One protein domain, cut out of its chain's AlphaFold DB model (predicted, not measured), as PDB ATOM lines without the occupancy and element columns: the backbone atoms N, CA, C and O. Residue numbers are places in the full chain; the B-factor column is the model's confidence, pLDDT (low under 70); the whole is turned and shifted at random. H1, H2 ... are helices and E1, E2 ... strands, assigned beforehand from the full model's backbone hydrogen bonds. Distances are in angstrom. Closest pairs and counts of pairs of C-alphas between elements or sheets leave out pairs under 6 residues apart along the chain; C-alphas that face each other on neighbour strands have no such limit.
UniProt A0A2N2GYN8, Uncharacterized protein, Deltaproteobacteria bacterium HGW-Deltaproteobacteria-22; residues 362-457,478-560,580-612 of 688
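What this domain is: This is residues 362 to 457, 478 to 560 and 580 to 612 of the 688 residues of an uncharacterized protein of Deltaproteobacteria bacterium HGW-Deltaproteobacteria-22 (UniProt A0A2N2GYN8). A strongly twisted sheet of nine strands, branched at E11, curls round helix H2, with the short helix H1 on its opposite face. The small hairpin E4 and E5 forms a separate part at one end, and residues 610 to 611 pair with its E5. The printed part has 212 residues with two named helices and eleven named strands, in the order E1 E2 E3 E4 E5 E6 E7 E8 H1 E9 H2 E10 E11. It is mostly strand, parallel and antiparallel, and compact, with a radius of gyration of the C-alphas of 17.9 A and spans of 55 by 44 by 41 A.

How they stand to each other: In the large sheet, E11, residues 580 to 594, bends by 96 degrees at residue 586. E1, residues 362 to 366, and E10, residues 551 to 560, lie on one side of it, and E6, residues 435 to 444, on the other side. E1 is parallel to E11, with N 363 and O 590 at 3.0 A; E10 and E6 are antiparallel to it, with N 552 and O 584 at 2.8 A and N 437 and O 591 at 2.9 A. E1, E2, residues 392 to 399, and E3, residues 402 to 410, make a meander, each strand the antiparallel neighbour of the one before; N 364 and O 394 are 2.9 A apart, N 393 and O 409 2.8 A. E7, residues 489 to 498, lies on one side of E6 and E11 on the other side; E6 and E7 are antiparallel neighbours, with N 443 and O 490 at 2.8 A. E7 forms a hairpin with E8, residues 504 to 516, with N 491 and O 513 at 2.8 A. E8, H1, residues 519 to 524, and E9, residues 531 to 534, make a strand-helix-strand unit, two parallel strands with a helix between and a right-handed crossover; N 533 and O 514 are 2.7 A apart. H1 is over E9 at a height over the sheet of 8.0 A. The sheet curls round H2, residues 535 to 548; the closest C-alphas of H2 and E8 are those of Asn 535 and Gly 515, 4.0 A apart. E4, residues 415 to 421, and E5, residues 424 to 430, form a hairpin, with N 417 and O 428 at 2.9 A. Every O i to N i+4 pair is within hydrogen-bond range in H2, 1 of 2 in H1.

Where its parts are: E1 begins at C-alpha 362, (158.811, 237.777, 116.903), and E11 ends at C-alpha 594, (145.445, 239.494, 114.932). From first to last C-alpha E8 measures 31.5 A, E11 28.5 A, E7 28.2 A and H2 19.9 A.

The domain as a whole: The C-alphas farthest apart, of Asp 379 and Arg 400, are 57.7 A apart. Residues 458 to 477 and 561 to 579 are not printed, with C-alpha gaps of 14.1 A and 12.7 A. The link E1 to E2 is long. Residue 500 alone is under 70 in pLDDT.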
ATOM      1  N   GLU A 362     160.064 237.242 117.447       97.75
ATOM      2  CA  GLU A 362     158.811 237.777 116.903       97.75
ATOM      3  C   GLU A 362     157.672 237.556 117.902       97.75
ATOM      4  O   GLU A 362     157.613 236.528 118.578       97.75
ATOM      5  N   VAL A 363     156.737 238.502 117.983       98.12
ATOM      6  CA  VAL A 363     155.575 238.401 118.872       98.12
ATOM      7  C   VAL A 363     154.290 238.357 118.057       98.12
ATOM      8  O   VAL A 363     154.055 239.181 117.178       98.12
ATOM      9  N   LYS A 364     153.400 237.420 118.381       97.88
ATOM     10  CA  LYS A 364     152.047 237.380 117.818       97.88
ATOM     11  C   LYS A 364     151.035 237.541 118.928       97.88
ATOM     12  O   LYS A 364     151.004 236.758 119.875       97.88
ATOM     13  N   ILE A 365     150.182 238.546 118.796       98.12
ATOM     14  CA  ILE A 365     149.096 238.795 119.736       98.12
ATOM     15  C   ILE A 365     147.800 238.458 119.022       98.12
ATOM     16  O   ILE A 365     147.492 239.015 117.972       98.12
ATOM     17  N   ASN A 366     147.040 237.526 119.577       97.25
ATOM     18  CA  ASN A 366     145.692 237.250 119.119       97.25
ATOM     19  C   ASN A 366     144.733 237.843 120.145       97.25
ATOM     20  O   ASN A 366     144.770 237.468 121.315       97.25
ATOM     21  N   ILE A 367     143.883 238.772 119.719       96.50
ATOM     22  CA  ILE A 367     142.949 239.460 120.614       96.50
ATOM     23  C   ILE A 367     141.715 238.621 120.976       96.50
ATOM     24  O   ILE A 367     140.844 239.094 121.701       96.50
ATOM     25  N   GLY A 368     141.663 237.373 120.506       95.62
ATOM     26  CA  GLY A 368     140.553 236.461 120.713       95.62
ATOM     27  C   GLY A 368     139.313 236.863 119.925       95.62
ATOM     28  O   GLY A 368     139.393 237.581 118.921       95.62
ATOM     29  N   ASP A 369     138.174 236.367 120.394       95.94
ATOM     30  CA  ASP A 369     136.859 236.781 119.923       95.94
ATOM     31  C   ASP A 369     136.482 238.145 120.504       95.94
ATOM     32  O   ASP A 369     136.711 238.423 121.687       95.94
ATOM     33  N   VAL A 370     135.863 238.988 119.677       95.69
ATOM     34  CA  VAL A 370     135.410 240.327 120.074       95.69
ATOM     35  C   VAL A 370     133.919 240.510 119.821       95.69
ATOM     36  O   VAL A 370     133.371 239.971 118.861       95.69
ATOM     37  N   TRP A 371     133.296 241.326 120.668       95.38
ATOM     38  CA  TRP A 371     131.917 241.785 120.532       95.38
ATOM     39  C   TRP A 371     131.914 243.289 120.274       95.38
ATOM     40  O   TRP A 371     132.470 244.038 121.080       95.38
ATOM     41  N   TYR A 372     131.310 243.725 119.169       95.94
ATOM     42  CA  TYR A 372     131.098 245.151 118.891       95.94
ATOM     43  C   TYR A 372     129.693 245.618 119.255       95.94
ATOM     44  O   TYR A 372     129.483 246.815 119.410       95.94
ATOM     45  N   ASP A 373     128.743 244.698 119.435       95.38
ATOM     46  CA  ASP A 373     127.415 245.021 119.940       95.38
ATOM     47  C   ASP A 373     127.511 245.744 121.285       95.38
ATOM     48  O   ASP A 373     128.320 245.387 122.149       95.38
ATOM     49  N   PHE A 374     126.660 246.755 121.460       95.38
ATOM     50  CA  PHE A 374     126.547 247.474 122.722       95.38
ATOM     51  C   PHE A 374     126.188 246.490 123.851       95.38
ATOM     52  O   PHE A 374     125.270 245.679 123.668       95.38
ATOM     53  N   PRO A 375     126.883 246.520 125.007       94.06
ATOM     54  CA  PRO A 375     126.830 245.439 125.986       94.06
ATOM     55  C   PRO A 375     125.602 245.515 126.899       94.06
ATOM     56  O   PRO A 375     125.527 244.768 127.866       94.06
ATOM     57  N   TYR A 376     124.635 246.379 126.591       94.06
ATOM     58  CA  TYR A 376     123.393 246.514 127.341       94.06
ATOM     59  C   TYR A 376     122.168 246.237 126.470       94.06
ATOM     60  O   TYR A 376     122.152 246.473 125.255       94.06
ATOM     61  N   ASN A 377     121.138 245.708 127.118       88.75
ATOM     62  CA  ASN A 377     119.773 245.640 126.622       88.75
ATOM     63  C   ASN A 377     119.076 247.008 126.764       88.75
ATOM     64  O   ASN A 377     119.543 247.851 127.535       88.75
ATOM     65  N   PRO A 378     117.957 247.238 126.050       84.75
ATOM     66  CA  PRO A 378     117.179 248.473 126.183       84.75
ATOM     67  C   PRO A 378     116.690 248.761 127.611       84.75
ATOM     68  O   PRO A 378     116.550 249.919 127.978       84.75
ATOM     69  N   ASP A 379     116.481 247.725 128.427       85.25
ATOM     70  CA  ASP A 379     116.087 247.830 129.840       85.25
ATOM     71  C   ASP A 379     117.257 248.158 130.795       85.25
ATOM     72  O   ASP A 379     117.083 248.204 132.009       85.25
ATOM     73  N   GLY A 380     118.468 248.358 130.261       86.44
ATOM     74  CA  GLY A 380     119.672 248.651 131.036       86.44
ATOM     75  C   GLY A 380     120.356 247.431 131.657       86.44
ATOM     76  O   GLY A 380     121.371 247.587 132.340       86.44
ATOM     77  N   THR A 381     119.877 246.211 131.405       89.75
ATOM     78  CA  THR A 381     120.565 244.989 131.846       89.75
ATOM     79  C   THR A 381     121.771 244.672 130.958       89.75
ATOM     80  O   THR A 381     121.770 244.929 129.753       89.75
ATOM     81  N   MET A 382     122.834 244.115 131.547       90.12
ATOM     82  CA  MET A 382     124.026 243.688 130.802       90.12
ATOM     83  C   MET A 382     123.725 242.454 129.945       90.12
ATOM     84  O   MET A 382     123.162 241.473 130.429       90.12
ATOM     85  N   LYS A 383     124.172 242.473 128.689       91.38
ATOM     86  CA  LYS A 383     124.155 241.318 127.788       91.38
ATOM     87  C   LYS A 383     125.332 240.399 128.075       91.38
ATOM     88  O   LYS A 383     126.459 240.853 128.283       91.38
ATOM     89  N   GLU A 384     125.094 239.096 127.996       90.12
ATOM     90  CA  GLU A 384     126.186 238.131 127.979       90.12
ATOM     91  C   GLU A 384     126.976 238.244 126.669       90.12
ATOM     92  O   GLU A 384     126.415 238.235 125.575       90.12
ATOM     93  N   GLN A 385     128.300 238.342 126.791       91.69
ATOM     94  CA  GLN A 385     129.233 238.431 125.666       91.69
ATOM     95  C   GLN A 385     130.341 237.374 125.813       91.69
ATOM     96  O   GLN A 385     131.518 237.712 125.993       91.69
ATOM     97  N   PRO A 386     129.992 236.070 125.806       91.50
ATOM     98  CA  PRO A 386     130.966 235.003 125.991       91.50
ATOM     99  C   PRO A 386     131.964 234.964 124.828       91.50
ATOM    100  O   PRO A 386     131.636 235.287 123.688       91.50
ATOM    101  N   ARG A 387     133.200 234.550 125.113       91.56
ATOM    102  CA  ARG A 387     134.263 234.375 124.113       91.56
ATOM    103  C   ARG A 387     134.622 232.900 124.029       91.56
ATOM    104  O   ARG A 387     134.897 232.299 125.065       91.56
ATOM    105  N   GLY A 388     134.642 232.336 122.822       91.81
ATOM    106  CA  GLY A 388     135.128 230.974 122.600       91.81
ATOM    107  C   GLY A 388     136.654 230.929 122.650       91.81
ATOM    108  O   GLY A 388     137.243 230.085 123.324       91.81
ATOM    109  N   GLN A 389     137.298 231.899 122.002       93.62
ATOM    110  CA  GLN A 389     138.740 232.094 122.031       93.62
ATOM    111  C   GLN A 389     139.115 233.322 122.862       93.62
ATOM    112  O   GLN A 389     138.797 234.462 122.518       93.62
ATOM    113  N   LEU A 390     139.846 233.091 123.954       94.50
ATOM    114  CA  LEU A 390     140.393 234.162 124.781       94.50
ATOM    115  C   LEU A 390     141.660 234.774 124.154       94.50
ATOM    116  O   LEU A 390     142.420 234.067 123.485       94.50
ATOM    117  N   PRO A 391     141.909 236.074 124.389       96.12
ATOM    118  CA  PRO A 391     143.133 236.749 123.968       96.12
ATOM    119  C   PRO A 391     144.408 236.133 124.563       96.12
ATOM    120  O   PRO A 391     144.468 235.795 125.747       96.12
ATOM    121  N   TYR A 392     145.467 236.066 123.754       96.12
ATOM    122  CA  TYR A 392     146.797 235.640 124.190       96.12
ATOM    123  C   TYR A 392     147.924 236.373 123.447       96.12
ATOM    124  O   TYR A 392     147.781 236.804 122.302       96.12
ATOM    125  N   ASN A 393     149.069 236.475 124.111       96.50
ATOM    126  CA  ASN A 393     150.349 236.920 123.578       96.50
ATOM    127  C   ASN A 393     151.265 235.696 123.431       96.50
ATOM    128  O   ASN A 393     151.403 234.917 124.372       96.50
ATOM    129  N   ASN A 394     151.855 235.504 122.254       97.31
ATOM    130  CA  ASN A 394     152.801 234.429 121.989       97.31
ATOM    131  C   ASN A 394     154.142 235.009 121.538       97.31
ATOM    132  O   ASN A 394     154.184 235.823 120.612       97.31
ATOM    133  N   VAL A 395     155.216 234.575 122.190       97.94
ATOM    134  CA  VAL A 395     156.591 234.965 121.867       97.94
ATOM    135  C   VAL A 395     157.257 233.810 121.138       97.94
ATOM    136  O   VAL A 395     157.266 232.684 121.634       97.94
ATOM    137  N   TYR A 396     157.836 234.101 119.980       97.75
ATOM    138  CA  TYR A 396     158.543 233.142 119.146       97.75
ATOM    139  C   TYR A 396     160.009 233.527 118.994       97.75
ATOM    140  O   TYR A 396     160.339 234.710 118.960       97.75
ATOM    141  N   VAL A 397     160.862 232.525 118.802       97.50
ATOM    142  CA  VAL A 397     162.183 232.701 118.194       97.50
ATOM    143  C   VAL A 397     162.175 232.138 116.776       97.50
ATOM    144  O   VAL A 397     161.623 231.064 116.524       97.50
ATOM    145  N   LYS A 398     162.783 232.868 115.843       96.50
ATOM    146  CA  LYS A 398     163.110 232.396 114.500       96.50
ATOM    147  C   LYS A 398     164.452 231.686 114.546       96.50
ATOM    148  O   LYS A 398     165.471 232.280 114.890       96.50
ATOM    149  N   HIS A 399     164.467 230.413 114.179       95.06
ATOM    150  CA  HIS A 399     165.692 229.630 114.123       95.06
ATOM    151  C   HIS A 399     165.659 228.687 112.923       95.06
ATOM    152  O   HIS A 399     164.730 227.899 112.779       95.06
ATOM    153  N   ARG A 400     166.671 228.785 112.047       93.31
ATOM    154  CA  ARG A 400     166.815 227.955 110.832       93.31
ATOM    155  C   ARG A 400     165.547 227.905 109.956       93.31
ATOM    156  O   ARG A 400     165.197 226.866 109.416       93.31
ATOM    157  N   GLY A 401     164.862 229.042 109.816       90.88
ATOM    158  CA  GLY A 401     163.638 229.164 109.012       90.88
ATOM    159  C   GLY A 401     162.349 228.724 109.717       90.88
ATOM    160  O   GLY A 401     161.273 228.871 109.146       90.88
ATOM    161  N   GLU A 402     162.427 228.245 110.960       92.06
ATOM    162  CA  GLU A 402     161.266 227.836 111.749       92.06
ATOM    163  C   GLU A 402     160.933 228.840 112.858       92.06
ATOM    164  O   GLU A 402     161.817 229.481 113.428       92.06
ATOM    165  N   LEU A 403     159.642 228.943 113.195       92.94
ATOM    166  CA  LEU A 403     159.155 229.682 114.361       92.94
ATOM    167  C   LEU A 403     158.942 228.722 115.533       92.94
ATOM    168  O   LEU A 403     158.025 227.903 115.512       92.94
ATOM    169  N   ILE A 404     159.752 228.864 116.578       94.19
ATOM    170  CA  ILE A 404     159.640 228.080 117.811       94.19
ATOM    171  C   ILE A 404     158.918 228.937 118.851       94.19
ATOM    172  O   ILE A 404     159.375 230.030 119.181       94.19
ATOM    173  N   SER A 405     157.767 228.469 119.339       94.81
ATOM    174  CA  SER A 405     156.998 229.163 120.379       94.81
ATOM    175  C   SER A 405     157.677 228.970 121.731       94.81
ATOM    176  O   SER A 405     157.889 227.837 122.153       94.81
ATOM    177  N   LEU A 406     158.009 230.078 122.389       96.88
ATOM    178  CA  LEU A 406     158.676 230.103 123.689       96.88
ATOM    179  C   LEU A 406     157.664 230.226 124.833       96.88
ATOM    180  O   LEU A 406     157.783 229.557 125.850       96.88
ATOM    181  N   THR A 407     156.650 231.083 124.675       97.06
ATOM    182  CA  THR A 407     155.595 231.300 125.683       97.06
ATOM    183  C   THR A 407     154.254 231.575 125.025       97.06
ATOM    184  O   THR A 407     154.189 232.103 123.919       97.06
ATOM    185  N   ARG A 408     153.162 231.283 125.731       96.19
ATOM    186  CA  ARG A 408     151.794 231.639 125.358       96.19
ATOM    187  C   ARG A 408     151.043 232.171 126.579       96.19
ATOM    188  O   ARG A 408     150.385 231.435 127.307       96.19
ATOM    189  N   MET A 409     151.102 233.480 126.778       95.75
ATOM    190  CA  MET A 409     150.530 234.152 127.943       95.75
ATOM    191  C   MET A 409     149.118 234.665 127.650       95.75
ATOM    192  O   MET A 409     148.889 235.304 126.624       95.75
ATOM    193  N   GLY A 410     148.170 234.444 128.563       95.25
ATOM    194  CA  GLY A 410     146.868 235.119 128.503       95.25
ATOM    195  C   GLY A 410     147.038 236.641 128.560       95.25
ATOM    196  O   GLY A 410     147.939 237.142 129.236       95.25
ATOM    197  N   THR A 411     146.197 237.385 127.839       96.38
ATOM    198  CA  THR A 411     146.267 238.854 127.832       96.38
ATOM    199  C   THR A 411     144.890 239.511 127.816       96.38
ATOM    200  O   THR A 411     143.879 238.826 127.829       96.38
ATOM    201  N   THR A 412     144.821 240.841 127.818       95.62
ATOM    202  CA  THR A 412     143.574 241.581 127.576       95.62
ATOM    203  C   THR A 412     143.511 242.129 126.159       95.62
ATOM    204  O   THR A 412     144.523 242.272 125.473       95.62
ATOM    205  N   THR A 413     142.302 242.500 125.752       94.19
ATOM    206  CA  THR A 413     142.021 243.219 124.511       94.19
ATOM    207  C   THR A 413     141.088 244.392 124.787       94.19
ATOM    208  O   THR A 413     140.410 244.418 125.821       94.19
ATOM    209  N   GLY A 414     141.055 245.335 123.852       94.00
ATOM    210  CA  GLY A 414     140.074 246.403 123.790       94.00
ATOM    211  C   GLY A 414     138.619 245.935 123.855       94.00
ATOM    212  O   GLY A 414     138.282 244.806 123.496       94.00
ATOM    213  N   GLY A 415     137.748 246.822 124.322       94.25
ATOM    214  CA  GLY A 415     136.317 246.575 124.451       94.25
ATOM    215  C   GLY A 415     135.550 247.847 124.793       94.25
ATOM    216  O   GLY A 415     136.092 248.948 124.727       94.25
ATOM    217  N   TRP A 416     134.292 247.694 125.192       94.31
ATOM    218  CA  TRP A 416     133.467 248.797 125.678       94.31
ATOM    219  C   TRP A 416     133.988 249.354 127.008       94.31
ATOM    220  O   TRP A 416     134.182 248.600 127.960       94.31
ATOM    221  N   GLN A 417     134.222 250.666 127.064       92.94
ATOM    222  CA  GLN A 417     134.739 251.385 128.232       92.94
ATOM    223  C   GLN A 417     133.903 252.634 128.504       92.94
ATOM    224  O   GLN A 417     133.372 253.234 127.570       92.94
ATOM    225  N   TYR A 418     133.842 253.060 129.764       91.25
ATOM    226  CA  TYR A 418     133.307 254.376 130.102       91.25
ATOM    227  C   TYR A 418     134.273 255.478 129.661       91.25
ATOM    228  O   TYR A 418     135.491 255.355 129.804       91.25
ATOM    229  N   GLU A 419     133.730 256.568 129.134       88.88
ATOM    230  CA  GLU A 419     134.494 257.714 128.661       88.88
ATOM    231  C   GLU A 419     133.845 259.023 129.100       88.88
ATOM    232  O   GLU A 419     132.625 259.163 129.070       88.88
ATOM    233  N   TYR A 420     134.673 259.976 129.520       85.94
ATOM    234  CA  TYR A 420     134.250 261.315 129.888       85.94
ATOM    235  C   TYR A 420     134.415 262.270 128.707       85.94
ATOM    236  O   TYR A 420     135.529 262.520 128.249       85.94
ATOM    237  N   THR A 421     133.304 262.802 128.216       85.69
ATOM    238  CA  THR A 421     133.245 263.818 127.160       85.69
ATOM    239  C   THR A 421     132.036 264.708 127.410       85.69
ATOM    240  O   THR A 421     131.113 264.292 128.102       85.69
ATOM    241  N   GLU A 422     132.048 265.949 126.922       83.44
ATOM    242  CA  GLU A 422     130.914 266.884 127.087       83.44
ATOM    243  C   GLU A 422     130.483 267.057 128.556       83.44
ATOM    244  O   GLU A 422     129.314 267.215 128.895       83.44
ATOM    245  N   LYS A 423     131.459 266.986 129.468       81.25
ATOM    246  CA  LYS A 423     131.268 266.995 130.927       81.25
ATOM    247  C   LYS A 423     130.382 265.859 131.473       81.25
ATOM    248  O   LYS A 423     130.014 265.883 132.649       81.25
ATOM    249  N   GLN A 424     130.100 264.844 130.664       85.38
ATOM    250  CA  GLN A 424     129.285 263.679 130.979       85.38
ATOM    251  C   GLN A 424     130.067 262.377 130.767       85.38
ATOM    252  O   GLN A 424     131.179 262.356 130.253       85.38
ATOM    253  N   VAL A 425     129.495 261.268 131.233       86.62
ATOM    254  CA  VAL A 425     130.074 259.921 131.104       86.62
ATOM    255  C   VAL A 425     129.224 259.156 130.116       86.62
ATOM    256  O   VAL A 425     128.034 259.000 130.375       86.62
ATOM    257  N   PHE A 426     129.855 258.673 129.058       92.38
ATOM    258  CA  PHE A 426     129.301 257.832 128.008       92.38
ATOM    259  C   PHE A 426     130.047 256.496 127.972       92.38
ATOM    260  O   PHE A 426     130.951 256.248 128.771       92.38
ATOM    261  N   MET A 427     129.696 255.635 127.026       94.19
ATOM    262  CA  MET A 427     130.456 254.446 126.675       94.19
ATOM    263  C   MET A 427     131.013 254.533 125.265       94.19
ATOM    264  O   MET A 427     130.322 254.951 124.346       94.19
ATOM    265  N   LYS A 428     132.244 254.066 125.082       94.81
ATOM    266  CA  LYS A 428     132.894 253.969 123.776       94.81
ATOM    267  C   LYS A 428     133.569 252.624 123.616       94.81
ATOM    268  O   LYS A 428     134.172 252.104 124.560       94.81
ATOM    269  N   TYR A 429     133.522 252.076 122.409       95.00
ATOM    270  CA  TYR A 429     134.334 250.921 122.079       95.00
ATOM    271  C   TYR A 429     135.792 251.350 121.856       95.00
ATOM    272  O   TYR A 429     136.112 252.065 120.907       95.00
ATOM    273  N   LYS A 430     136.701 250.903 122.726       93.06
ATOM    274  CA  LYS A 430     138.143 251.171 122.632       93.06
ATOM    275  C   LYS A 430     138.865 249.898 122.215       93.06
ATOM    276  O   LYS A 430     139.224 249.088 123.063       93.06
ATOM    277  N   GLY A 431     139.012 249.708 120.904       92.38
ATOM    278  CA  GLY A 431     139.604 248.510 120.307       92.38
ATOM    279  C   GLY A 431     141.120 248.409 120.478       92.38
ATOM    280  O   GLY A 431     141.805 249.400 120.708       92.38
ATOM    281  N   SER A 432     141.642 247.188 120.352       94.50
ATOM    282  CA  SER A 432     143.072 246.970 120.130       94.50
ATOM    283  C   SER A 432     143.419 247.189 118.657       94.50
ATOM    284  O   SER A 432     142.674 246.783 117.764       94.50
ATOM    285  N   ASP A 433     144.579 247.784 118.423       91.94
ATOM    286  CA  ASP A 433     145.131 248.064 117.104       91.94
ATOM    287  C   ASP A 433     145.539 246.779 116.368       91.94
ATOM    288  O   ASP A 433     146.408 246.046 116.834       91.94
ATOM    289  N   LEU A 434     144.938 246.505 115.204       94.44
ATOM    290  CA  LEU A 434     145.284 245.342 114.380       94.44
ATOM    291  C   LEU A 434     146.471 245.619 113.441       94.44
ATOM    292  O   LEU A 434     146.724 246.755 113.024       94.44
ATOM    293  N   GLY A 435     147.157 244.543 113.050       95.69
ATOM    294  CA  GLY A 435     148.222 244.560 112.050       95.69
ATOM    295  C   GLY A 435     149.638 244.649 112.634       95.69
ATOM    296  O   GLY A 435     149.844 244.340 113.812       95.69
ATOM    297  N   PRO A 436     150.630 245.011 111.799       95.88
ATOM    298  CA  PRO A 436     152.031 245.061 112.201       95.88
ATOM    299  C   PRO A 436     152.305 246.232 113.150       95.88
ATOM    300  O   PRO A 436     151.850 247.353 112.918       95.88
ATOM    301  N   ARG A 437     153.051 245.962 114.221       95.69
ATOM    302  CA  ARG A 437     153.567 246.918 115.212       95.69
ATOM    303  C   ARG A 437     154.981 246.495 115.602       95.69
ATOM    304  O   ARG A 437     155.426 245.409 115.241       95.69
ATOM    305  N   GLU A 438     155.671 247.317 116.374       95.81
ATOM    306  CA  GLU A 438     157.011 247.001 116.863       95.81
ATOM    307  C   GLU A 438     157.124 247.295 118.357       95.81
ATOM    308  O   GLU A 438     156.597 248.295 118.843       95.81
ATOM    309  N   TRP A 439     157.835 246.438 119.092       97.44
ATOM    310  CA  TRP A 439     158.376 246.792 120.400       97.44
ATOM    311  C   TRP A 439     159.747 247.410 120.171       97.44
ATOM    312  O   TRP A 439     160.755 246.707 120.079       97.44
ATOM    313  N   LYS A 440     159.773 248.739 120.069       95.94
ATOM    314  CA  LYS A 440     161.011 249.524 120.033       95.94
ATOM    315  C   LYS A 440     161.489 249.909 121.429       95.94
ATOM    316  O   LYS A 440     162.684 249.895 121.689       95.94
ATOM    317  N   TYR A 441     160.565 250.195 122.345       97.38
ATOM    318  CA  TYR A 441     160.891 250.625 123.705       97.38
ATOM    319  C   TYR A 441     160.372 249.647 124.751       97.38
ATOM    320  O   TYR A 441     159.180 249.334 124.772       97.38
ATOM    321  N   VAL A 442     161.264 249.233 125.649       98.38
ATOM    322  CA  VAL A 442     160.949 248.552 126.909       98.38
ATOM    323  C   VAL A 442     161.116 249.557 128.044       98.38
ATOM    324  O   VAL A 442     162.108 250.282 128.100       98.38
ATOM    325  N   VAL A 443     160.145 249.602 128.951       98.38
ATOM    326  CA  VAL A 443     160.083 250.565 130.050       98.38
ATOM    327  C   VAL A 443     159.932 249.824 131.375       98.38
ATOM    328  O   VAL A 443     158.967 249.080 131.571       98.38
ATOM    329  N   GLY A 444     160.880 250.038 132.284       98.25
ATOM    330  CA  GLY A 444     160.801 249.621 133.682       98.25
ATOM    331  C   GLY A 444     160.105 250.684 134.532       98.25
ATOM    332  O   GLY A 444     160.340 251.878 134.343       98.25
ATOM    333  N   ALA A 445     159.253 250.242 135.460       96.75
ATOM    334  CA  ALA A 445     158.449 251.096 136.339       96.75
ATOM    335  C   ALA A 445     157.720 252.222 135.570       96.75
ATOM    336  O   ALA A 445     157.953 253.407 135.822       96.75
ATOM    337  N   PRO A 446     156.882 251.867 134.580       96.88
ATOM    338  CA  PRO A 446     156.181 252.839 133.751       96.88
ATOM    339  C   PRO A 446     155.155 253.649 134.551       96.88
ATOM    340  O   PRO A 446     154.525 253.155 135.492       96.88
ATOM    341  N   VAL A 447     154.938 254.884 134.101       95.38
ATOM    342  CA  VAL A 447     153.918 255.788 134.641       95.38
ATOM    343  C   VAL A 447     152.738 255.870 133.678       95.38
ATOM    344  O   VAL A 447     152.913 256.019 132.467       95.38
ATOM    345  N   TRP A 448     151.525 255.749 134.210       94.06
ATOM    346  CA  TRP A 448     150.288 255.938 133.470       94.06
ATOM    347  C   TRP A 448     149.871 257.406 133.493       94.06
ATOM    348  O   TRP A 448     149.556 257.967 134.541       94.06
ATOM    349  N   PHE A 449     149.835 258.005 132.304       92.56
ATOM    350  CA  PHE A 449     149.290 259.336 132.067       92.56
ATOM    351  C   PHE A 449     147.819 259.184 131.666       92.56
ATOM    352  O   PHE A 449     147.547 258.787 130.526       92.56
ATOM    353  N   PRO A 450     146.855 259.421 132.574       89.12
ATOM    354  CA  PRO A 450     145.450 259.234 132.257       89.12
ATOM    355  C   PRO A 450     145.029 260.214 131.151       89.12
ATOM    356  O   PRO A 450     145.324 261.410 131.247       89.12
ATOM    357  N   PRO A 451     144.331 259.744 130.101       86.19
ATOM    358  CA  PRO A 451     143.762 260.626 129.090       86.19
ATOM    359  C   PRO A 451     142.818 261.657 129.712       86.19
ATOM    360  O   PRO A 451     142.153 261.361 130.708       86.19
ATOM    361  N   ALA A 452     142.668 262.819 129.070       84.69
ATOM    362  CA  ALA A 452     141.709 263.844 129.500       84.69
ATOM    363  C   ALA A 452     140.251 263.339 129.521       84.69
ATOM    364  O   ALA A 452     139.421 263.885 130.240       84.69
ATOM    365  N   THR A 453     139.952 262.273 128.771       84.81
ATOM    366  CA  THR A 453     138.639 261.616 128.743       84.81
ATOM    367  C   THR A 453     138.448 260.568 129.845       84.81
ATOM    368  O   THR A 453     137.457 259.838 129.850       84.81
ATOM    369  N   THR A 454     139.382 260.456 130.795       87.44
ATOM    370  CA  THR A 454     139.229 259.563 131.952       87.44
ATOM    371  C   THR A 454     138.204 260.155 132.923       87.44
ATOM    372  O   THR A 454     138.383 261.292 133.362       87.44
ATOM    373  N   PRO A 455     137.148 259.416 133.314       86.31
ATOM    374  CA  PRO A 455     136.188 259.911 134.296       86.31
ATOM    375  C   PRO A 455     136.866 260.299 135.625       86.31
ATOM    376  O   PRO A 455     137.599 259.482 136.184       86.31
ATOM    377  N   PRO A 456     136.588 261.488 136.202       87.81
ATOM    378  CA  PRO A 456     137.211 261.941 137.452       87.81
ATOM    379  C   PRO A 456     137.122 260.948 138.621       87.81
ATOM    380  O   PRO A 456     138.063 260.818 139.401       87.81
ATOM    381  N   ARG A 457     136.014 260.198 138.721       87.81
ATOM    382  CA  ARG A 457     135.813 259.161 139.748       87.81
ATOM    383  C   ARG A 457     136.847 258.031 139.667       87.81
ATOM    384  O   ARG A 457     137.181 257.446 140.693       87.81
ATOM    385  N   LEU A 478     148.763 255.573 139.098       93.62
ATOM    386  CA  LEU A 478     149.546 256.316 138.108       93.62
ATOM    387  C   LEU A 478     150.982 255.785 138.045       93.62
ATOM    388  O   LEU A 478     151.528 255.600 136.965       93.62
ATOM    389  N   GLY A 479     151.570 255.463 139.194       90.88
ATOM    390  CA  GLY A 479     152.939 254.976 139.296       90.88
ATOM    391  C   GLY A 479     153.995 256.093 139.276       90.88
ATOM    392  O   GLY A 479     153.650 257.275 139.241       90.88
ATOM    393  N   PRO A 480     155.290 255.730 139.312       92.62
ATOM    394  CA  PRO A 480     155.818 254.367 139.217       92.62
ATOM    395  C   PRO A 480     155.506 253.538 140.475       92.62
ATOM    396  O   PRO A 480     155.811 253.947 141.587       92.62
ATOM    397  N   SER A 481     154.863 252.378 140.314       93.62
ATOM    398  CA  SER A 481     154.496 251.466 141.412       93.62
ATOM    399  C   SER A 481     154.118 250.098 140.846       93.62
ATOM    400  O   SER A 481     153.616 250.014 139.725       93.62
ATOM    401  N   TYR A 482     154.260 249.016 141.618       94.25
ATOM    402  CA  TYR A 482     153.697 247.721 141.215       94.25
ATOM    403  C   TYR A 482     152.166 247.763 141.103       94.25
ATOM    404  O   TYR A 482     151.589 246.961 140.367       94.25
ATOM    405  N   ALA A 483     151.523 248.696 141.815       92.25
ATOM    406  CA  ALA A 483     150.088 248.938 141.780       92.25
ATOM    407  C   ALA A 483     149.652 249.843 140.612       92.25
ATOM    408  O   ALA A 483     148.459 250.108 140.454       92.25
ATOM    409  N   SER A 484     150.599 250.292 139.778       93.50
ATOM    410  CA  SER A 484     150.328 251.085 138.579       93.50
ATOM    411  C   SER A 484     149.372 250.354 137.635       93.50
ATOM    412  O   SER A 484     149.395 249.125 137.511       93.50
ATOM    413  N   ALA A 485     148.573 251.119 136.888       91.75
ATOM    414  CA  ALA A 485     147.777 250.602 135.781       91.75
ATOM    415  C   ALA A 485     148.646 249.886 134.731       91.75
ATOM    416  O   ALA A 485     148.168 248.952 134.085       91.75
ATOM    417  N   TYR A 486     149.918 250.286 134.600       94.88
ATOM    418  CA  TYR A 486     150.917 249.638 133.747       94.88
ATOM    419  C   TYR A 486     151.794 248.599 134.461       94.88
ATOM    420  O   TYR A 486     152.656 247.980 133.833       94.88
ATOM    421  N   GLY A 487     151.563 248.371 135.756       95.75
ATOM    422  CA  GLY A 487     152.383 247.489 136.572       95.75
ATOM    423  C   GLY A 487     153.851 247.920 136.578       95.75
ATOM    424  O   GLY A 487     154.176 249.103 136.601       95.75
ATOM    425  N   LEU A 488     154.749 246.939 136.564       97.62
ATOM    426  CA  LEU A 488     156.189 247.143 136.721       97.62
ATOM    427  C   LEU A 488     156.975 247.192 135.411       97.62
ATOM    428  O   LEU A 488     158.140 247.588 135.419       97.62
ATOM    429  N   ALA A 489     156.367 246.774 134.305       98.12
ATOM    430  CA  ALA A 489     157.059 246.652 133.033       98.12
ATOM    431  C   ALA A 489     156.097 246.837 131.861       98.12
ATOM    432  O   ALA A 489     154.954 246.375 131.900       98.12
ATOM    433  N   MET A 490     156.578 247.487 130.808       97.94
ATOM    434  CA  MET A 490     155.804 247.809 129.615       97.94
ATOM    435  C   MET A 490     156.689 247.747 128.371       97.94
ATOM    436  O   MET A 490     157.850 248.137 128.419       97.94
ATOM    437  N   ALA A 491     156.115 247.348 127.242       98.19
ATOM    438  CA  ALA A 491     156.645 247.633 125.921       98.19
ATOM    439  C   ALA A 491     155.645 248.448 125.094       98.19
ATOM    440  O   ALA A 491     154.432 248.194 125.103       98.19
ATOM    441  N   ILE A 492     156.175 249.451 124.399       96.50
ATOM    442  CA  ILE A 492     155.408 250.367 123.554       96.50
ATOM    443  C   ILE A 492     155.151 249.712 122.204       96.50
ATOM    444  O   ILE A 492     156.089 249.205 121.600       96.50
ATOM    445  N   HIS A 493     153.898 249.721 121.741       96.00
ATOM    446  CA  HIS A 493     153.574 249.342 120.366       96.00
ATOM    447  C   HIS A 493     153.716 250.578 119.485       96.00
ATOM    448  O   HIS A 493     152.842 251.446 119.499       96.00
ATOM    449  N   SER A 494     154.816 250.662 118.744       93.31
ATOM    450  CA  SER A 494     155.081 251.751 117.803       93.31
ATOM    451  C   SER A 494     154.854 251.312 116.358       93.31
ATOM    452  O   SER A 494     154.912 250.123 116.032       93.31
ATOM    453  N   ILE A 495     154.605 252.287 115.483       89.19
ATOM    454  CA  ILE A 495     154.728 252.138 114.030       89.19
ATOM    455  C   ILE A 495     155.818 253.096 113.569       89.19
ATOM    456  O   ILE A 495     155.609 254.307 113.589       89.19
ATOM    457  N   THR A 496     156.945 252.560 113.118       83.81
ATOM    458  CA  THR A 496     157.985 253.370 112.484       83.81
ATOM    459  C   THR A 496     157.498 253.813 111.099       83.81
ATOM    460  O   THR A 496     157.220 252.984 110.231       83.81
ATOM    461  N   ARG A 497     157.330 255.122 110.890       82.75
ATOM    462  CA  ARG A 497     156.907 255.731 109.622       82.75
ATOM    463  C   ARG A 497     158.074 256.481 108.995       82.75
ATOM    464  O   ARG A 497     158.724 257.289 109.649       82.75
ATOM    465  N   HIS A 498     158.290 256.258 107.705       79.75
ATOM    466  CA  HIS A 498     159.223 257.046 106.906       79.75
ATOM    467  C   HIS A 498     158.441 258.140 106.181       79.75
ATOM    468  O   HIS A 498     157.567 257.845 105.362       79.75
ATOM    469  N   ARG A 499     158.720 259.402 106.505       79.25
ATOM    470  CA  ARG A 499     158.101 260.557 105.852       79.25
ATOM    471  C   ARG A 499     158.809 260.884 104.527       79.25
ATOM    472  O   ARG A 499     159.991 260.560 104.360       79.25
ATOM    473  N   PRO A 500     158.122 261.557 103.582       66.56
ATOM    474  CA  PRO A 500     158.769 262.116 102.397       66.56
ATOM    475  C   PRO A 500     159.907 263.060 102.823       66.56
ATOM    476  O   PRO A 500     159.662 264.020 103.546       66.56
ATOM    477  N   GLY A 501     161.147 262.764 102.421       75.69
ATOM    478  CA  GLY A 501     162.352 263.498 102.848       75.69
ATOM    479  C   GLY A 501     163.314 262.708 103.745       75.69
ATOM    480  O   GLY A 501     164.386 263.209 104.064       75.69
ATOM    481  N   GLY A 502     162.969 261.470 104.120       75.75
ATOM    482  CA  GLY A 502     163.854 260.573 104.875       75.75
ATOM    483  C   GLY A 502     163.761 260.710 106.399       75.75
ATOM    484  O   GLY A 502     164.447 259.979 107.108       75.75
ATOM    485  N   GLU A 503     162.899 261.597 106.908       77.00
ATOM    486  CA  GLU A 503     162.600 261.700 108.339       77.00
ATOM    487  C   GLU A 503     161.887 260.423 108.821       77.00
ATOM    488  O   GLU A 503     160.938 259.944 108.190       77.00
ATOM    489  N   VAL A 504     162.358 259.857 109.932       78.69
ATOM    490  CA  VAL A 504     161.781 258.666 110.566       78.69
ATOM    491  C   VAL A 504     161.025 259.103 111.814       78.69
ATOM    492  O   VAL A 504     161.612 259.693 112.717       78.69
ATOM    493  N   GLU A 505     159.733 258.804 111.869       83.88
ATOM    494  CA  GLU A 505     158.860 259.108 113.001       83.88
ATOM    495  C   GLU A 505     158.320 257.812 113.605       83.88
ATOM    496  O   GLU A 505     157.726 256.993 112.903       83.88
ATOM    497  N   ASP A 506     158.458 257.644 114.919       85.25
ATOM    498  CA  ASP A 506     157.751 256.585 115.635       85.25
ATOM    499  C   ASP A 506     156.348 257.073 115.995       85.25
ATOM    500  O   ASP A 506     156.169 257.938 116.854       85.25
ATOM    501  N   TRP A 507     155.332 256.504 115.356       88.25
ATOM    502  CA  TRP A 507     153.946 256.794 115.691       88.25
ATOM    503  C   TRP A 507     153.470 255.918 116.856       88.25
ATOM    504  O   TRP A 507     153.590 254.690 116.818       88.25
ATOM    505  N   ASP A 508     152.899 256.561 117.874       89.25
ATOM    506  CA  ASP A 508     152.447 255.949 119.120       89.25
ATOM    507  C   ASP A 508     150.931 256.145 119.317       89.25
ATOM    508  O   ASP A 508     150.458 257.254 119.566       89.25
ATOM    509  N   ALA A 509     150.169 255.049 119.245       86.50
ATOM    510  CA  ALA A 509     148.711 255.035 119.423       86.50
ATOM    511  C   ALA A 509     148.248 254.993 120.895       86.50
ATOM    512  O   ALA A 509     147.056 254.855 121.168       86.50
ATOM    513  N   GLY A 510     149.171 254.992 121.860       90.25
ATOM    514  CA  GLY A 510     148.866 254.745 123.273       90.25
ATOM    515  C   GLY A 510     148.608 253.269 123.623       90.25
ATOM    516  O   GLY A 510     148.208 252.968 124.748       90.25
ATOM    517  N   ILE A 511     148.854 252.335 122.694       93.94
ATOM    518  CA  ILE A 511     148.701 250.886 122.902       93.94
ATOM    519  C   ILE A 511     150.012 250.262 123.378       93.94
ATOM    520  O   ILE A 511     151.103 250.595 122.908       93.94
ATOM    521  N   ARG A 512     149.917 249.366 124.358       95.94
ATOM    522  CA  ARG A 512     151.061 248.792 125.073       95.94
ATOM    523  C   ARG A 512     150.853 247.312 125.342       95.94
ATOM    524  O   ARG A 512     149.719 246.871 125.521       95.94
ATOM    525  N   SER A 513     151.951 246.579 125.497       97.88
ATOM    526  CA  SER A 513     151.963 245.326 126.257       97.88
ATOM    527  C   SER A 513     152.570 245.596 127.623       97.88
ATOM    528  O   SER A 513     153.693 246.079 127.685       97.88
ATOM    529  N   HIS A 514     151.847 245.352 128.712       97.81
ATOM    530  CA  HIS A 514     152.287 245.805 130.035       97.81
ATOM    531  C   HIS A 514     151.805 244.909 131.171       97.81
ATOM    532  O   HIS A 514     150.829 244.178 131.023       97.81
ATOM    533  N   GLY A 515     152.474 244.972 132.319       96.56
ATOM    534  CA  GLY A 515     152.035 244.300 133.536       96.56
ATOM    535  C   GLY A 515     150.752 244.906 134.118       96.56
ATOM    536  O   GLY A 515     150.369 246.024 133.793       96.56
ATOM    537  N   SER A 516     150.048 244.182 134.982       93.62
ATOM    538  CA  SER A 516     148.835 244.694 135.634       93.62
ATOM    539  C   SER A 516     148.719 244.176 137.060       93.62
ATOM    540  O   SER A 516     148.895 242.981 137.309       93.62
ATOM    541  N   VAL A 517     148.353 245.068 137.985       90.31
ATOM    542  CA  VAL A 517     147.936 244.700 139.347       90.31
ATOM    543  C   VAL A 517     146.547 244.046 139.356       90.31
ATOM    544  O   VAL A 517     146.243 243.208 140.203       90.31
ATOM    545  N   ASN A 518     145.703 244.362 138.371       89.06
ATOM    546  CA  ASN A 518     144.389 243.749 138.208       89.06
ATOM    547  C   ASN A 518     144.506 242.467 137.370       89.06
ATOM    548  O   ASN A 518     144.155 242.444 136.184       89.06
ATOM    549  N   TYR A 519     145.016 241.395 137.983       86.88
ATOM    550  CA  TYR A 519     145.182 240.094 137.327       86.88
ATOM    551  C   TYR A 519     143.851 239.477 136.880       86.88
ATOM    552  O   TYR A 519     143.811 238.757 135.886       86.88
ATOM    553  N   MET A 520     142.747 239.802 137.554       85.56
ATOM    554  CA  MET A 520     141.423 239.309 137.173       85.56
ATOM    555  C   MET A 520     140.958 239.864 135.826       85.56
ATOM    556  O   MET A 520     140.283 239.158 135.077       85.56
ATOM    557  N   SER A 521     141.365 241.092 135.476       86.31
ATOM    558  CA  SER A 521     141.069 241.656 134.154       86.31
ATOM    559  C   SER A 521     141.676 240.833 133.015       86.31
ATOM    560  O   SER A 521     141.091 240.786 131.943       86.31
ATOM    561  N   ILE A 522     142.786 240.128 133.252       90.56
ATOM    562  CA  ILE A 522     143.439 239.267 132.254       90.56
ATOM    563  C   ILE A 522     142.635 237.985 132.031       90.56
ATOM    564  O   ILE A 522     142.551 237.490 130.914       90.56
ATOM    565  N   LEU A 523     142.011 237.467 133.089       84.81
ATOM    566  CA  LEU A 523     141.220 236.243 133.016       84.81
ATOM    567  C   LEU A 523     139.837 236.482 132.397       84.81
ATOM    568  O   LEU A 523     139.357 235.643 131.639       84.81
ATOM    569  N   TYR A 524     139.197 237.614 132.713       81.31
ATOM    570  CA  TYR A 524     137.774 237.815 132.402       81.31
ATOM    571  C   TYR A 524     137.424 239.177 131.797       81.31
ATOM    572  O   TYR A 524     136.316 239.351 131.303       81.31
ATOM    573  N   GLY A 525     138.336 240.145 131.821       85.12
ATOM    574  CA  GLY A 525     138.038 241.531 131.473       85.12
ATOM    575  C   GLY A 525     138.442 241.948 130.060       85.12
ATOM    576  O   GLY A 525     138.887 241.155 129.219       85.12
ATOM    577  N   THR A 526     138.293 243.253 129.846       89.69
ATOM    578  CA  THR A 526     138.768 244.019 128.691       89.69
ATOM    579  C   THR A 526     139.651 245.175 129.169       89.69
ATOM    580  O   THR A 526     139.766 245.462 130.366       89.69
ATOM    581  N   SER A 527     140.334 245.821 128.236       91.88
ATOM    582  CA  SER A 527     141.169 246.995 128.458       91.88
ATOM    583  C   SER A 527     140.721 248.147 127.556       91.88
ATOM    584  O   SER A 527     139.782 248.026 126.772       91.88
ATOM    585  N   HIS A 528     141.440 249.265 127.626       91.12
ATOM    586  CA  HIS A 528     141.317 250.377 126.678       91.12
ATOM    587  C   HIS A 528     142.131 250.130 125.386       91.12
ATOM    588  O   HIS A 528     142.704 251.058 124.832       91.12
ATOM    589  N   GLY A 529     142.276 248.868 124.968       92.81
ATOM    590  CA  GLY A 529     143.053 248.447 123.795       92.81
ATOM    591  C   GLY A 529     144.411 247.817 124.125       92.81
ATOM    592  O   GLY A 529     144.914 247.007 123.350       92.81
ATOM    593  N   CYS A 530     144.991 248.112 125.292       95.62
ATOM    594  CA  CYS A 530     146.277 247.550 125.719       95.62
ATOM    595  C   CYS A 530     146.229 246.042 126.036       95.62
ATOM    596  O   CYS A 530     145.214 245.495 126.481       95.62
ATOM    597  N   HIS A 531     147.378 245.388 125.908       97.25
ATOM    598  CA  HIS A 531     147.580 243.966 126.159       97.25
ATOM    599  C   HIS A 531     148.222 243.754 127.532       97.25
ATOM    600  O   HIS A 531     149.443 243.812 127.691       97.25
ATOM    601  N   ARG A 532     147.389 243.538 128.552       96.62
ATOM    602  CA  ARG A 532     147.846 243.318 129.926       96.62
ATOM    603  C   ARG A 532     148.410 241.916 130.091       96.62
ATOM    604  O   ARG A 532     147.827 240.960 129.596       96.62
ATOM    605  N   LEU A 533     149.500 241.792 130.824       96.75
ATOM    606  CA  LEU A 533     150.120 240.543 131.248       96.75
ATOM    607  C   LEU A 533     150.113 240.497 132.775       96.75
ATOM    608  O   LEU A 533     150.066 241.536 133.444       96.75
ATOM    609  N   HIS A 534     150.179 239.297 133.354       95.75
ATOM    610  CA  HIS A 534     150.412 239.200 134.790       95.75
ATOM    611  C   HIS A 534     151.764 239.846 135.097       95.75
ATOM    612  O   HIS A 534     152.734 239.621 134.376       95.75
ATOM    613  N   ASN A 535     151.828 240.671 136.144       95.44
ATOM    614  CA  ASN A 535     152.967 241.568 136.334       95.44
ATOM    615  C   ASN A 535     154.306 240.815 136.430       95.44
ATOM    616  O   ASN A 535     155.271 241.211 135.789       95.44
ATOM    617  N   HIS A 536     154.347 239.686 137.148       96.06
ATOM    618  CA  HIS A 536     155.538 238.833 137.228       96.06
ATOM    619  C   HIS A 536     155.993 238.306 135.855       96.06
ATOM    620  O   HIS A 536     157.187 238.314 135.569       96.06
ATOM    621  N   LEU A 537     155.060 237.938 134.967       97.12
ATOM    622  CA  LEU A 537     155.390 237.509 133.603       97.12
ATOM    623  C   LEU A 537     155.907 238.673 132.753       97.12
ATOM    624  O   LEU A 537     156.858 238.492 132.000       97.12
ATOM    625  N   ALA A 538     155.337 239.874 132.899       98.12
ATOM    626  CA  ALA A 538     155.829 241.067 132.210       98.12
ATOM    627  C   ALA A 538     157.264 241.413 132.643       98.12
ATOM    628  O   ALA A 538     158.134 241.613 131.798       98.12
ATOM    629  N   VAL A 539     157.526 241.436 133.955       98.38
ATOM    630  CA  VAL A 539     158.860 241.707 134.515       98.38
ATOM    631  C   VAL A 539     159.879 240.691 133.999       98.38
ATOM    632  O   VAL A 539     160.955 241.093 133.553       98.38
ATOM    633  N   ARG A 540     159.535 239.396 134.005       98.12
ATOM    634  CA  ARG A 540     160.384 238.324 133.471       98.12
ATOM    635  C   ARG A 540     160.638 238.491 131.977       98.12
ATOM    636  O   ARG A 540     161.794 238.578 131.574       98.12
ATOM    637  N   LEU A 541     159.578 238.578 131.170       98.50
ATOM    638  CA  LEU A 541     159.670 238.686 129.715       98.50
ATOM    639  C   LEU A 541     160.581 239.842 129.310       98.50
ATOM    640  O   LEU A 541     161.552 239.643 128.587       98.50
ATOM    641  N   PHE A 542     160.288 241.047 129.798       98.56
ATOM    642  CA  PHE A 542     161.014 242.237 129.378       98.56
ATOM    643  C   PHE A 542     162.443 242.275 129.925       98.56
ATOM    644  O   PHE A 542     163.340 242.736 129.222       98.56
ATOM    645  N   SER A 543     162.700 241.717 131.113       98.06
ATOM    646  CA  SER A 543     164.073 241.565 131.616       98.06
ATOM    647  C   SER A 543     164.889 240.580 130.778       98.06
ATOM    648  O   SER A 543     166.048 240.851 130.467       98.06
ATOM    649  N   ASN A 544     164.283 239.463 130.375       97.94
ATOM    650  CA  ASN A 544     164.955 238.427 129.595       97.94
ATOM    651  C   ASN A 544     165.193 238.879 128.153       97.94
ATOM    652  O   ASN A 544     166.265 238.627 127.608       97.94
ATOM    653  N   LEU A 545     164.260 239.637 127.562       97.56
ATOM    654  CA  LEU A 545     164.468 240.279 126.263       97.56
ATOM    655  C   LEU A 545     165.693 241.198 126.278       97.56
ATOM    656  O   LEU A 545     166.510 241.109 125.368       97.56
ATOM    657  N   LEU A 546     165.883 242.011 127.323       96.75
ATOM    658  CA  LEU A 546     167.067 242.872 127.442       96.75
ATOM    659  C   LEU A 546     168.378 242.082 127.570       96.75
ATOM    660  O   LEU A 546     169.431 242.604 127.238       96.75
ATOM    661  N   LYS A 547     168.349 240.821 128.003       95.44
ATOM    662  CA  LYS A 547     169.538 239.951 128.010       95.44
ATOM    663  C   LYS A 547     169.753 239.181 126.699       95.44
ATOM    664  O   LYS A 547     170.822 238.614 126.502       95.44
ATOM    665  N   ARG A 548     168.751 239.142 125.815       96.00
ATOM    666  CA  ARG A 548     168.744 238.358 124.562       96.00
ATOM    667  C   ARG A 548     168.610 239.214 123.306       96.00
ATOM    668  O   ARG A 548     168.459 238.685 122.207       96.00
ATOM    669  N   ARG A 549     168.625 240.537 123.459       95.31
ATOM    670  CA  ARG A 549     168.518 241.523 122.386       95.31
ATOM    671  C   ARG A 549     169.547 242.611 122.602       95.31
ATOM    672  O   ARG A 549     169.908 242.936 123.728       95.31
ATOM    673  N   THR A 550     169.981 243.212 121.505       94.94
ATOM    674  CA  THR A 550     170.793 244.425 121.556       94.94
ATOM    675  C   THR A 550     169.879 245.618 121.837       94.94
ATOM    676  O   THR A 550     168.760 245.685 121.324       94.94
ATOM    677  N   TYR A 551     170.340 246.543 122.673       95.69
ATOM    678  CA  TYR A 551     169.589 247.735 123.051       95.69
ATOM    679  C   TYR A 551     170.518 248.888 123.429       95.69
ATOM    680  O   TYR A 551     171.698 248.691 123.742       95.69
ATOM    681  N   VAL A 552     169.933 250.082 123.469       95.62
ATOM    682  CA  VAL A 552     170.505 251.302 124.032       95.62
ATOM    683  C   VAL A 552     169.753 251.652 125.311       95.62
ATOM    684  O   VAL A 552     168.531 251.818 125.309       95.62
ATOM    685  N   ARG A 553     170.477 251.782 126.423       96.81
ATOM    686  CA  ARG A 553     169.922 252.271 127.688       96.81
ATOM    687  C   ARG A 553     169.718 253.781 127.593       96.81
ATOM    688  O   ARG A 553     170.674 254.520 127.392       96.81
ATOM    689  N   LYS A 554     168.473 254.238 127.733       96.12
ATOM    690  CA  LYS A 554     168.137 255.672 127.763       96.12
ATOM    691  C   LYS A 554     168.092 256.229 129.183       96.12
ATOM    692  O   LYS A 554     168.243 257.430 129.361       96.12
ATOM    693  N   GLY A 555     167.915 255.360 130.178       96.44
ATOM    694  CA  GLY A 555     167.851 255.760 131.579       96.44
ATOM    695  C   GLY A 555     166.469 256.252 131.999       96.44
ATOM    696  O   GLY A 555     165.465 255.991 131.330       96.44
ATOM    697  N   GLN A 556     166.413 256.958 133.127       96.12
ATOM    698  CA  GLN A 556     165.186 257.572 133.629       96.12
ATOM    699  C   GLN A 556     164.761 258.734 132.718       96.12
ATOM    700  O   GLN A 556     165.481 259.724 132.601       96.12
ATOM    701  N   LEU A 557     163.577 258.644 132.104       95.69
ATOM    702  CA  LEU A 557     163.035 259.750 131.312       95.69
ATOM    703  C   LEU A 557     162.191 260.667 132.192       95.69
ATOM    704  O   LEU A 557     161.148 260.263 132.715       95.69
ATOM    705  N   MET A 558     162.640 261.909 132.341       94.75
ATOM    706  CA  MET A 558     161.935 262.948 133.092       94.75
ATOM    707  C   MET A 558     160.860 263.622 132.228       94.75
ATOM    708  O   MET A 558     160.931 263.605 130.999       94.75
ATOM    709  N   THR A 559     159.834 264.184 132.862       93.69
ATOM    710  CA  THR A 559     158.759 264.939 132.200       93.69
ATOM    711  C   THR A 559     158.127 265.920 133.177       93.69
ATOM    712  O   THR A 559     158.194 265.697 134.371       93.69
ATOM    713  N   GLU A 560     157.452 266.955 132.689       92.50
ATOM    714  CA  GLU A 560     156.639 267.850 133.525       92.50
ATOM    715  C   GLU A 560     155.174 267.762 133.095       92.50
ATOM    716  O   GLU A 560     154.660 268.610 132.367       92.50
ATOM    717  N   GLY A 580     159.129 256.813 133.405       96.94
ATOM    718  CA  GLY A 580     159.744 255.521 133.720       96.94
ATOM    719  C   GLY A 580     161.179 255.405 133.199       96.94
ATOM    720  O   GLY A 580     161.769 256.384 132.730       96.94
ATOM    721  N   TYR A 581     161.746 254.201 133.281       98.12
ATOM    722  CA  TYR A 581     163.130 253.914 132.899       98.12
ATOM    723  C   TYR A 581     163.205 253.167 131.563       98.12
ATOM    724  O   TYR A 581     162.660 252.073 131.439       98.12
ATOM    725  N   TYR A 582     163.864 253.748 130.561       97.88
ATOM    726  CA  TYR A 582     163.734 253.334 129.163       97.88
ATOM    727  C   TYR A 582     164.946 252.571 128.620       97.88
ATOM    728  O   TYR A 582     166.109 252.926 128.838       97.88
ATOM    729  N   PHE A 583     164.630 251.579 127.791       98.06
ATOM    730  CA  PHE A 583     165.546 250.834 126.937       98.06
ATOM    731  C   PHE A 583     165.009 250.840 125.503       98.06
ATOM    732  O   PHE A 583     163.843 250.523 125.277       98.06
ATOM    733  N   GLU A 584     165.851 251.189 124.535       96.94
ATOM    734  CA  GLU A 584     165.525 251.155 123.106       96.94
ATOM    735  C   GLU A 584     166.131 249.903 122.467       96.94
ATOM    736  O   GLU A 584     167.350 249.759 122.440       96.94
ATOM    737  N   LEU A 585     165.295 248.992 121.971       96.81
ATOM    738  CA  LEU A 585     165.709 247.756 121.311       96.81
ATOM    739  C   LEU A 585     166.194 248.040 119.886       96.81
ATOM    740  O   LEU A 585     165.517 248.712 119.108       96.81
ATOM    741  N   THR A 586     167.346 247.477 119.525       93.38
ATOM    742  CA  THR A 586     167.986 247.681 118.219       93.38
ATOM    743  C   THR A 586     168.446 246.338 117.629       93.38
ATOM    744  O   THR A 586     169.443 245.796 118.104       93.38
ATOM    745  N   PRO A 587     167.776 245.778 116.603       94.62
ATOM    746  CA  PRO A 587     166.548 246.283 115.993       94.62
ATOM    747  C   PRO A 587     165.319 246.081 116.905       94.62
ATOM    748  O   PRO A 587     165.361 245.237 117.817       94.62
ATOM    749  N   PRO A 588     164.216 246.811 116.649       96.06
ATOM    750  CA  PRO A 588     162.930 246.570 117.299       96.06
ATOM    751  C   PRO A 588     162.459 245.122 117.124       96.06
ATOM    752  O   PRO A 588     162.870 244.423 116.194       96.06
ATOM    753  N   ILE A 589     161.591 244.656 118.022       97.69
ATOM    754  CA  ILE A 589     160.954 243.339 117.888       97.69
ATOM    755  C   ILE A 589     159.647 243.498 117.101       97.69
ATOM    756  O   ILE A 589     158.778 244.251 117.553       97.69
ATOM    757  N   PRO A 590     159.460 242.794 115.972       97.25
ATOM    758  CA  PRO A 590     158.210 242.837 115.228       97.25
ATOM    759  C   PRO A 590     157.075 242.161 116.001       97.25
ATOM    760  O   PRO A 590     157.241 241.109 116.627       97.25
ATOM    761  N   ILE A 591     155.895 242.763 115.904       97.06
ATOM    762  CA  ILE A 591     154.649 242.280 116.487       97.06
ATOM    763  C   ILE A 591     153.601 242.208 115.387       97.06
ATOM    764  O   ILE A 591     153.450 243.140 114.597       97.06
ATOM    765  N   VAL A 592     152.801 241.149 115.392       97.69
ATOM    766  CA  VAL A 592     151.579 241.093 114.588       97.69
ATOM    767  C   VAL A 592     150.381 240.910 115.506       97.69
ATOM    768  O   VAL A 592     150.272 239.903 116.211       97.69
ATOM    769  N   VAL A 593     149.473 241.886 115.488       97.75
ATOM    770  CA  VAL A 593     148.208 241.818 116.222       97.75
ATOM    771  C   VAL A 593     147.107 241.322 115.289       97.75
ATOM    772  O   VAL A 593     146.825 241.905 114.244       97.75
ATOM    773  N   THR A 594     146.480 240.220 115.679       97.62
ATOM    774  CA  THR A 594     145.445 239.494 114.932       97.62
ATOM    775  C   THR A 594     144.201 239.314 115.791       97.62
ATOM    776  O   THR A 594     144.241 239.502 117.006       97.62
ATOM    777  N   ARG A 595     143.093 238.909 115.173       95.75
ATOM    778  CA  ARG A 595     141.809 238.620 115.825       95.75
ATOM    779  C   ARG A 595     141.354 237.211 115.452       95.75
ATOM    780  O   ARG A 595     141.690 236.752 114.366       95.75
ATOM    781  N   ALA A 596     140.610 236.548 116.340       94.31
ATOM    782  CA  ALA A 596     139.968 235.270 116.040       94.31
ATOM    783  C   ALA A 596     138.630 235.499 115.313       94.31
ATOM    784  O   ALA A 596     138.616 235.591 114.087       94.31
ATOM    785  N   GLY A 597     137.526 235.665 116.046       94.06
ATOM    786  CA  GLY A 597     136.202 235.944 115.488       94.06
ATOM    787  C   GLY A 597     135.648 237.333 115.823       94.06
ATOM    788  O   GLY A 597     136.084 237.999 116.765       94.06
ATOM    789  N   VAL A 598     134.645 237.758 115.048       96.44
ATOM    790  CA  VAL A 598     133.728 238.849 115.419       96.44
ATOM    791  C   VAL A 598     132.360 238.247 115.703       96.44
ATOM    792  O   VAL A 598     131.682 237.755 114.792       96.44
ATOM    793  N   LEU A 599     131.978 238.286 116.972       94.56
ATOM    794  CA  LEU A 599     130.716 237.762 117.474       94.56
ATOM    795  C   LEU A 599     129.627 238.843 117.434       94.56
ATOM    796  O   LEU A 599     129.920 240.022 117.244       94.56
ATOM    797  N   GLY A 600     128.371 238.415 117.579       93.31
ATOM    798  CA  GLY A 600     127.202 239.297 117.572       93.31
ATOM    799  C   GLY A 600     126.828 239.849 116.192       93.31
ATOM    800  O   GLY A 600     127.308 239.351 115.169       93.31
ATOM    801  N   ASN A 601     125.924 240.830 116.142       94.38
ATOM    802  CA  ASN A 601     125.359 241.343 114.889       94.38
ATOM    803  C   ASN A 601     126.226 242.452 114.289       94.38
ATOM    804  O   ASN A 601     126.361 242.549 113.068       94.38
ATOM    805  N   VAL A 602     126.850 243.263 115.140       95.06
ATOM    806  CA  VAL A 602     127.696 244.376 114.710       95.06
ATOM    807  C   VAL A 602     129.082 243.848 114.330       95.06
ATOM    808  O   VAL A 602     129.782 243.245 115.139       95.06
ATOM    809  N   LYS A 603     129.499 244.063 113.074       95.06
ATOM    810  CA  LYS A 603     130.751 243.493 112.529       95.06
ATOM    811  C   LYS A 603     131.947 244.443 112.515       95.06
ATOM    812  O   LYS A 603     133.082 243.989 112.353       95.06
ATOM    813  N   THR A 604     131.718 245.730 112.745       93.62
ATOM    814  CA  THR A 604     132.753 246.763 112.850       93.62
ATOM    815  C   THR A 604     132.584 247.562 114.142       93.62
ATOM    816  O   THR A 604     131.454 247.723 114.598       93.62
ATOM    817  N   PRO A 605     133.668 248.085 114.738       92.75
ATOM    818  CA  PRO A 605     133.569 248.895 115.948       92.75
ATOM    819  C   PRO A 605     132.655 250.111 115.758       92.75
ATOM    820  O   PRO A 605     132.774 250.817 114.757       92.75
ATOM    821  N   ILE A 606     131.804 250.390 116.746       92.44
ATOM    822  CA  ILE A 606     131.095 251.669 116.837       92.44
ATOM    823  C   ILE A 606     132.078 252.693 117.412       92.44
ATOM    824  O   ILE A 606     132.574 252.517 118.526       92.44
ATOM    825  N   LEU A 607     132.415 253.717 116.623       89.94
ATOM    826  CA  LEU A 607     133.440 254.707 116.980       89.94
ATOM    827  C   LEU A 607     132.889 255.877 117.800       89.94
ATOM    828  O   LEU A 607     133.650 256.524 118.528       89.94
ATOM    829  N   ASP A 608     131.587 256.123 117.695       92.25
ATOM    830  CA  ASP A 608     130.894 257.154 118.451       92.25
ATOM    831  C   ASP A 608     130.707 256.750 119.915       92.25
ATOM    832  O   ASP A 608     130.789 255.576 120.296       92.25
ATOM    833  N   VAL A 609     130.468 257.754 120.752       91.94
ATOM    834  CA  VAL A 609     130.072 257.542 122.142       91.94
ATOM    835  C   VAL A 609     128.584 257.194 122.212       91.94
ATOM    836  O   VAL A 609     127.766 257.741 121.480       91.94
ATOM    837  N   ILE A 610     128.224 256.281 123.109       93.88
ATOM    838  CA  ILE A 610     126.848 255.844 123.359       93.88
ATOM    839  C   ILE A 610     126.474 256.197 124.797       93.88
ATOM    840  O   ILE A 610     127.271 256.017 125.722       93.88
ATOM    841  N   ARG A 611     125.252 256.689 125.003       91.94
ATOM    842  CA  ARG A 611     124.724 256.990 126.338       91.94
ATOM    843  C   ARG A 611     124.685 255.731 127.212       91.94
ATOM    844  O   ARG A 611     124.263 254.661 126.784       91.94
ATOM    845  N   VAL A 612     125.124 255.871 128.459       88.12
ATOM    846  CA  VAL A 612     124.964 254.851 129.506       88.12
ATOM    847  C   VAL A 612     123.471 254.690 129.836       88.12
ATOM    848  O   VAL A 612     122.847 255.695 130.186       88.12
TER     849      VAL A 612